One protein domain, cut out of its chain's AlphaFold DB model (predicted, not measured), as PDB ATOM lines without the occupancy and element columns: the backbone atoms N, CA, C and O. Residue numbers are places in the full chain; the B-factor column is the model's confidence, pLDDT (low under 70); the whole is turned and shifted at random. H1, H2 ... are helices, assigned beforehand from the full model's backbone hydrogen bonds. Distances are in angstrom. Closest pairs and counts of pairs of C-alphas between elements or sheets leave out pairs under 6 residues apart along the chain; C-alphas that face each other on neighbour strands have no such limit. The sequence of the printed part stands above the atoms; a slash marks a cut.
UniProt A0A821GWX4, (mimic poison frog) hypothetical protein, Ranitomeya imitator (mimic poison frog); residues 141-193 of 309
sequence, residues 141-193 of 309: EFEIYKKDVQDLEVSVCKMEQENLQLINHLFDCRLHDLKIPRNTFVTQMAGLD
ATOM      1  N   GLU A 141       6.068 -12.751  16.707       96.12
ATOM      2  CA  GLU A 141       6.170 -12.162  15.375       96.12
ATOM      3  C   GLU A 141       7.256 -11.071  15.317       96.12
ATOM      4  O   GLU A 141       8.073 -11.031  14.400       96.12
ATOM      5  N   PHE A 142       7.330 -10.223  16.345       96.56
ATOM      6  CA  PHE A 142       8.358  -9.194  16.467       96.56
ATOM      7  C   PHE A 142       9.776  -9.780  16.511       96.56
ATOM      8  O   PHE A 142      10.659  -9.265  15.828       96.56
ATOM      9  N   GLU A 143      10.013 -10.853  17.273       97.25
ATOM     10  CA  GLU A 143      11.339 -11.488  17.319       97.25
ATOM     11  C   GLU A 143      11.727 -12.132  15.975       97.25
ATOM     12  O   GLU A 143      12.904 -12.103  15.613       97.25
ATOM     13  N   ILE A 144      10.760 -12.634  15.196       96.69
ATOM     14  CA  ILE A 144      11.007 -13.109  13.823       96.69
ATOM     15  C   ILE A 144      11.448 -11.942  12.936       96.69
ATOM     16  O   ILE A 144      12.527 -12.001  12.350       96.69
ATOM     17  N   TYR A 145      10.689 -10.842  12.902       97.38
ATOM     18  CA  TYR A 145      11.063  -9.682  12.085       97.38
ATOM     19  C   TYR A 145      12.393  -9.064  12.503       97.38
ATOM     20  O   TYR A 145      13.174  -8.635  11.661       97.38
ATOM     21  N   LYS A 146      12.683  -9.033  13.801       97.81
ATOM     22  CA  LYS A 146      13.966  -8.557  14.318       97.81
ATOM     23  C   LYS A 146      15.126  -9.416  13.821       97.81
ATOM     24  O   LYS A 146      16.157  -8.862  13.447       97.81
ATOM     25  N   LYS A 147      14.959 -10.742  13.782       97.50
ATOM     26  CA  LYS A 147      15.945 -11.651  13.189       97.50
ATOM     27  C   LYS A 147      16.103 -11.396  11.687       97.50
ATOM     28  O   LYS A 147      17.229 -11.263  11.226       97.50
ATOM     29  N   ASP A 148      15.002 -11.270  10.952       97.81
ATOM     30  CA  ASP A 148      15.033 -11.018   9.506       97.81
ATOM     31  C   ASP A 148      15.727  -9.689   9.171       97.81
ATOM     32  O   ASP A 148      16.505  -9.611   8.221       97.81
ATOM     33  N   VAL A 149      15.495  -8.648   9.978       98.06
ATOM     34  CA  VAL A 149      16.186  -7.359   9.854       98.06
ATOM     35  C   VAL A 149      17.683  -7.517  10.113       98.06
ATOM     36  O   VAL A 149      18.473  -7.029   9.312       98.06
ATOM     37  N   GLN A 150      18.088  -8.234  11.166       97.75
ATOM     38  CA  GLN A 150      19.507  -8.497  11.443       97.75
ATOM     39  C   GLN A 150      20.185  -9.264  10.299       97.75
ATOM     40  O   GLN A 150      21.276  -8.896   9.862       97.75
ATOM     41  N   ASP A 151      19.536 -10.305   9.775       97.75
ATOM     42  CA  ASP A 151      20.065 -11.101   8.666       97.75
ATOM     43  C   ASP A 151      20.168 -10.253   7.377       97.75
ATOM     44  O   ASP A 151      21.154 -10.345   6.633       97.75
ATOM     45  N   LEU A 152      19.196  -9.364   7.129       98.00
ATOM     46  CA  LEU A 152      19.220  -8.425   6.006       98.00
ATOM     47  C   LEU A 152      20.328  -7.374   6.153       98.00
ATOM     48  O   LEU A 152      21.040  -7.115   5.183       98.00
ATOM     49  N   GLU A 153      20.511  -6.802   7.343       97.94
ATOM     50  CA  GLU A 153      21.592  -5.856   7.646       97.94
ATOM     51  C   GLU A 153      22.967  -6.475   7.370       97.94
ATOM     52  O   GLU A 153      23.806  -5.853   6.714       97.94
ATOM     53  N   VAL A 154      23.185  -7.730   7.785       97.81
ATOM     54  CA  VAL A 154      24.425  -8.471   7.498       97.81
ATOM     55  C   VAL A 154      24.617  -8.675   5.992       97.81
ATOM     56  O   VAL A 154      25.728  -8.500   5.481       97.81
ATOM     57  N   SER A 155      23.551  -9.010   5.260       97.75
ATOM     58  CA  SER A 155      23.593  -9.170   3.801       97.75
ATOM     59  C   SER A 155      23.939  -7.860   3.082       97.75
ATOM     60  O   SER A 155      24.806  -7.844   2.206       97.75
ATOM     61  N   VAL A 156      23.329  -6.742   3.488       97.94
ATOM     62  CA  VAL A 156      23.623  -5.408   2.942       97.94
ATOM     63  C   VAL A 156      25.066  -5.010   3.235       97.94
ATOM     64  O   VAL A 156      25.778  -4.657   2.300       97.94
ATOM     65  N   CYS A 157      25.539  -5.168   4.475       96.38
ATOM     66  CA  CYS A 157      26.934  -4.886   4.831       96.38
ATOM     67  C   CYS A 157      27.916  -5.694   3.968       96.38
ATOM     68  O   CYS A 157      28.939  -5.175   3.519       96.38
ATOM     69  N   LYS A 158      27.604  -6.968   3.700       97.81
ATOM     70  CA  LYS A 158      28.417  -7.818   2.825       97.81
ATOM     71  C   LYS A 158      28.420  -7.309   1.379       97.81
ATOM     72  O   LYS A 158      29.490  -7.206   0.786       97.81
ATOM     73  N   MET A 159      27.259  -6.959   0.826       97.69
ATOM     74  CA  MET A 159      27.160  -6.408  -0.533       97.69
ATOM     75  C   MET A 159      27.869  -5.057  -0.665       97.69
ATOM     76  O   MET A 159      28.546  -4.808  -1.658       97.69
ATOM     77  N   GLU A 160      27.743  -4.179   0.328       97.25
ATOM     78  CA  GLU A 160      28.458  -2.903   0.368       97.25
ATOM     79  C   GLU A 160      29.971  -3.123   0.387       97.25
ATOM     80  O   GLU A 160      30.697  -2.483  -0.376       97.25
ATOM     81  N   GLN A 161      30.446  -4.083   1.181       97.25
ATOM     82  CA  GLN A 161      31.855  -4.454   1.223       97.25
ATOM     83  C   GLN A 161      32.353  -5.003  -0.123       97.25
ATOM     84  O   GLN A 161      33.419  -4.602  -0.592       97.25
ATOM     85  N   GLU A 162      31.594  -5.889  -0.770       97.50
ATOM     86  CA  GLU A 162      31.922  -6.423  -2.101       97.50
ATOM     87  C   GLU A 162      31.933  -5.314  -3.166       97.50
ATOM     88  O   GLU A 162      32.862  -5.234  -3.970       97.50
ATOM     89  N   ASN A 163      30.967  -4.393  -3.127       96.25
ATOM     90  CA  ASN A 163      30.926  -3.230  -4.014       96.25
ATOM     91  C   ASN A 163      32.143  -2.321  -3.818       96.25
ATOM     92  O   ASN A 163      32.761  -1.909  -4.799       96.25
ATOM     93  N   LEU A 164      32.531  -2.034  -2.571       96.06
ATOM     94  CA  LEU A 164      33.735  -1.255  -2.278       96.06
ATOM     95  C   LEU A 164      34.998  -1.956  -2.788       96.06
ATOM     96  O   LEU A 164      35.886  -1.296  -3.324       96.06
ATOM     97  N   GLN A 165      35.089  -3.282  -2.669       95.81
ATOM     98  CA  GLN A 165      36.206  -4.059  -3.215       95.81
ATOM     99  C   GLN A 165      36.254  -4.012  -4.744       95.81
ATOM    100  O   GLN A 165      37.322  -3.784  -5.308       95.81
ATOM    101  N   LEU A 166      35.112  -4.171  -5.415       95.69
ATOM    102  CA  LEU A 166      35.001  -4.066  -6.872       95.69
ATOM    103  C   LEU A 166      35.386  -2.668  -7.360       95.69
ATOM    104  O   LEU A 166      36.155  -2.533  -8.309       95.69
ATOM    105  N   ILE A 167      34.900  -1.627  -6.685       94.94
ATOM    106  CA  ILE A 167      35.253  -0.236  -6.979       94.94
ATOM    107  C   ILE A 167      36.756  -0.019  -6.780       94.94
ATOM    108  O   ILE A 167      37.407   0.517  -7.674       94.94
ATOM    109  N   ASN A 168      37.326  -0.475  -5.660       91.69
ATOM    110  CA  ASN A 168      38.768  -0.409  -5.414       91.69
ATOM    111  C   ASN A 168      39.563  -1.120  -6.516       91.69
ATOM    112  O   ASN A 168      40.528  -0.559  -7.021       91.69
ATOM    113  N   HIS A 169      39.122  -2.303  -6.946       93.38
ATOM    114  CA  HIS A 169      39.765  -3.039  -8.028       93.38
ATOM    115  C   HIS A 169      39.706  -2.281  -9.362       93.38
ATOM    116  O   HIS A 169      40.722  -2.160 -10.042       93.38
ATOM    117  N   LEU A 170      38.551  -1.707  -9.718       91.75
ATOM    118  CA  LEU A 170      38.414  -0.862 -10.910       91.75
ATOM    119  C   LEU A 170      39.317   0.376 -10.840       91.75
ATOM    120  O   LEU A 170      39.906   0.764 -11.852       91.75
ATOM    121  N   PHE A 171      39.451   0.985  -9.658       87.81
ATOM    122  CA  PHE A 171      40.400   2.072  -9.435       87.81
ATOM    123  C   PHE A 171      41.838   1.602  -9.640       87.81
ATOM    124  O   PHE A 171      42.566   2.249 -10.384       87.81
ATOM    125  N   ASP A 172      42.237   0.474  -9.056       87.38
ATOM    126  CA  ASP A 172      43.591  -0.064  -9.199       87.38
ATOM    127  C   ASP A 172      43.917  -0.419 -10.660       87.38
ATOM    128  O   ASP A 172      44.998  -0.080 -11.142       87.38
ATOM    129  N   CYS A 173      42.974  -1.005 -11.407       86.94
ATOM    130  CA  CYS A 173      43.120  -1.241 -12.846       86.94
ATOM    131  C   CYS A 173      43.315   0.069 -13.617       86.94
ATOM    132  O   CYS A 173      44.259   0.200 -14.393       86.94
ATOM    133  N   ARG A 174      42.479   1.082 -13.357       86.19
ATOM    134  CA  ARG A 174      42.596   2.394 -14.006       86.19
ATOM    135  C   ARG A 174      43.916   3.092 -13.668       86.19
ATOM    136  O   ARG A 174      44.509   3.732 -14.535       86.19
ATOM    137  N   LEU A 175      44.371   2.997 -12.419       83.56
ATOM    138  CA  LEU A 175      45.659   3.532 -11.974       83.56
ATOM    139  C   LEU A 175      46.825   2.829 -12.669       83.56
ATOM    140  O   LEU A 175      47.763   3.498 -13.107       83.56
ATOM    141  N   HIS A 176      46.744   1.503 -12.804       82.81
ATOM    142  CA  HIS A 176      47.724   0.698 -13.522       82.81
ATOM    143  C   HIS A 176      47.808   1.095 -15.002       82.81
ATOM    144  O   HIS A 176      48.904   1.381 -15.487       82.81
ATOM    145  N   ASP A 177      46.664   1.209 -15.687       86.00
ATOM    146  CA  ASP A 177      46.586   1.611 -17.098       86.00
ATOM    147  C   ASP A 177      47.170   3.011 -17.335       86.00
ATOM    148  O   ASP A 177      47.863   3.255 -18.325       86.00
ATOM    149  N   LEU A 178      46.929   3.936 -16.400       82.31
ATOM    150  CA  LEU A 178      47.447   5.305 -16.452       82.31
ATOM    151  C   LEU A 178      48.889   5.435 -15.923       82.31
ATOM    152  O   LEU A 178      49.483   6.503 -16.068       82.31
ATOM    153  N   LYS A 179      49.466   4.377 -15.330       80.00
ATOM    154  CA  LYS A 179      50.768   4.369 -14.628       80.00
ATOM    155  C   LYS A 179      50.897   5.435 -13.535       80.00
ATOM    156  O   LYS A 179      51.982   5.972 -13.310       80.00
ATOM    157  N   ILE A 180      49.800   5.754 -12.851       73.50
ATOM    158  CA  ILE A 180      49.794   6.767 -11.793       73.50
ATOM    159  C   ILE A 180      49.824   6.062 -10.430       73.50
ATOM    160  O   ILE A 180      48.990   5.188 -10.182       73.50
ATOM    161  N   PRO A 181      50.755   6.409  -9.525       77.00
ATOM    162  CA  PRO A 181      50.797   5.812  -8.196       77.00
ATOM    163  C   PRO A 181      49.558   6.198  -7.373       77.00
ATOM    164  O   PRO A 181      49.155   7.356  -7.329       77.00
ATOM    165  N   ARG A 182      48.971   5.228  -6.661       74.44
ATOM    166  CA  ARG A 182      47.731   5.383  -5.868       74.44
ATOM    167  C   ARG A 182      47.744   6.591  -4.924       74.44
ATOM    168  O   ARG A 182      46.728   7.263  -4.765       74.44
ATOM    169  N   ASN A 183      48.906   6.901  -4.354       74.88
ATOM    170  CA  ASN A 183      49.072   7.994  -3.403       74.88
ATOM    171  C   ASN A 183      48.773   9.370  -4.018       74.88
ATOM    172  O   ASN A 183      48.192  10.204  -3.336       74.88
ATOM    173  N   THR A 184      49.073   9.614  -5.300       68.69
ATOM    174  CA  THR A 184      48.841  10.944  -5.898       68.69
ATOM    175  C   THR A 184      47.354  11.243  -6.080       68.69
ATOM    176  O   THR A 184      46.934  12.379  -5.893       68.69
ATOM    177  N   PHE A 185      46.533  10.228  -6.377       69.38
ATOM    178  CA  PHE A 185      45.078  10.391  -6.489       69.38
ATOM    179  C   PHE A 185      44.388  10.540  -5.138       69.38
ATOM    180  O   PHE A 185      43.483  11.361  -5.008       69.38
ATOM    181  N   VAL A 186      44.803   9.761  -4.136       71.69
ATOM    182  CA  VAL A 186      44.230   9.845  -2.784       71.69
ATOM    183  C   VAL A 186      44.499  11.226  -2.182       71.69
ATOM    184  O   VAL A 186      43.585  11.844  -1.646       71.69
ATOM    185  N   THR A 187      45.714  11.752  -2.346       68.06
ATOM    186  CA  THR A 187      46.091  13.092  -1.880       68.06
ATOM    187  C   THR A 187      45.315  14.198  -2.612       68.06
ATOM    188  O   THR A 187      44.797  15.104  -1.961       68.06
ATOM    189  N   GLN A 188      45.118  14.073  -3.932       68.19
ATOM    190  CA  GLN A 188      44.341  15.038  -4.722       68.19
ATOM    191  C   GLN A 188      42.835  15.016  -4.389       68.19
ATOM    192  O   GLN A 188      42.218  16.072  -4.266       68.19
ATOM    193  N   MET A 189      42.235  13.835  -4.190       62.91
ATOM    194  CA  MET A 189      40.828  13.721  -3.767       62.91
ATOM    195  C   MET A 189      40.594  14.157  -2.318       62.91
ATOM    196  O   MET A 189      39.519  14.667  -2.011       62.91
ATOM    197  N   ALA A 190      41.578  13.993  -1.430       68.62
ATOM    198  CA  ALA A 190      41.505  14.473  -0.050       68.62
ATOM    199  C   ALA A 190      41.607  16.010   0.068       68.62
ATOM    200  O   ALA A 190      41.596  16.534   1.181       68.62
ATOM    201  N   GLY A 191      41.711  16.739  -1.051       59.06
ATOM    202  CA  GLY A 191      41.822  18.199  -1.069       59.06
ATOM    203  C   GLY A 191      43.186  18.723  -0.610       59.06
ATOM    204  O   GLY A 191      43.316  19.911  -0.324       59.06
ATOM    205  N   LEU A 192      44.197  17.853  -0.532       59.84
ATOM    206  CA  LEU A 192      45.579  18.222  -0.244       59.84
ATOM    207  C   LEU A 192      46.283  18.475  -1.579       59.84
ATOM    208  O   LEU A 192      46.916  17.593  -2.153       59.84
ATOM    209  N   ASP A 193      46.110  19.677  -2.114       48.28
ATOM    210  CA  ASP A 193      46.755  20.077  -3.358       48.28
ATOM    211  C   ASP A 193      48.262  20.284  -3.112       48.28
ATOM    212  O   ASP A 193      48.679  21.253  -2.482       48.28
TER     213      ASP A 193
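This is residues 141 to 193 of the 309 residues of the protein "(mimic poison frog) hypothetical protein" of Ranitomeya imitator (mimic poison frog) (UniProt A0A821GWX4). One long straight helix, H1, makes almost the whole length, and after its last residue, Leu 178, the backbone turns a corner into a short helix, H2, which with residues 190 to 193 forms a small foot, an L with one very long arm. The printed part has 53 residues with two named helices, H1 then H2, and no named strand; the class is all helix. It is extended, a rod with a radius of gyration of the C-alphas of 18.3 A and spans of 56 by 23 by 8 A.

H1 is residues 141 to 178, 55.0 A from C-alpha 141 at (6.170, -12.162, 15.375) to C-alpha 178 at (47.447, 5.305, -16.452). H2 is residues 182 to 189, 11.0 A long, ending at C-alpha 189 at (40.828, 13.721, -3.767).

H1 and H2 are close but not clearly touching; their closest C-alphas, those of Leu 175 and Arg 182, are 6.7 A apart. Their lines are only just about perpendicular, at 71 degrees. A tight link of 3 residues joins them. Residues 141 to 170 of H1 stand free. In H1 and H2 every O i to N i+4 pair is within hydrogen-bond range.

The two C-alphas farthest apart, those of Glu 141 and Lys 179, are 56.2 A apart. The printed part has no cut. Its mean pLDDT is 86.9; residues 184 to 185 and 187 to 193 are under 70.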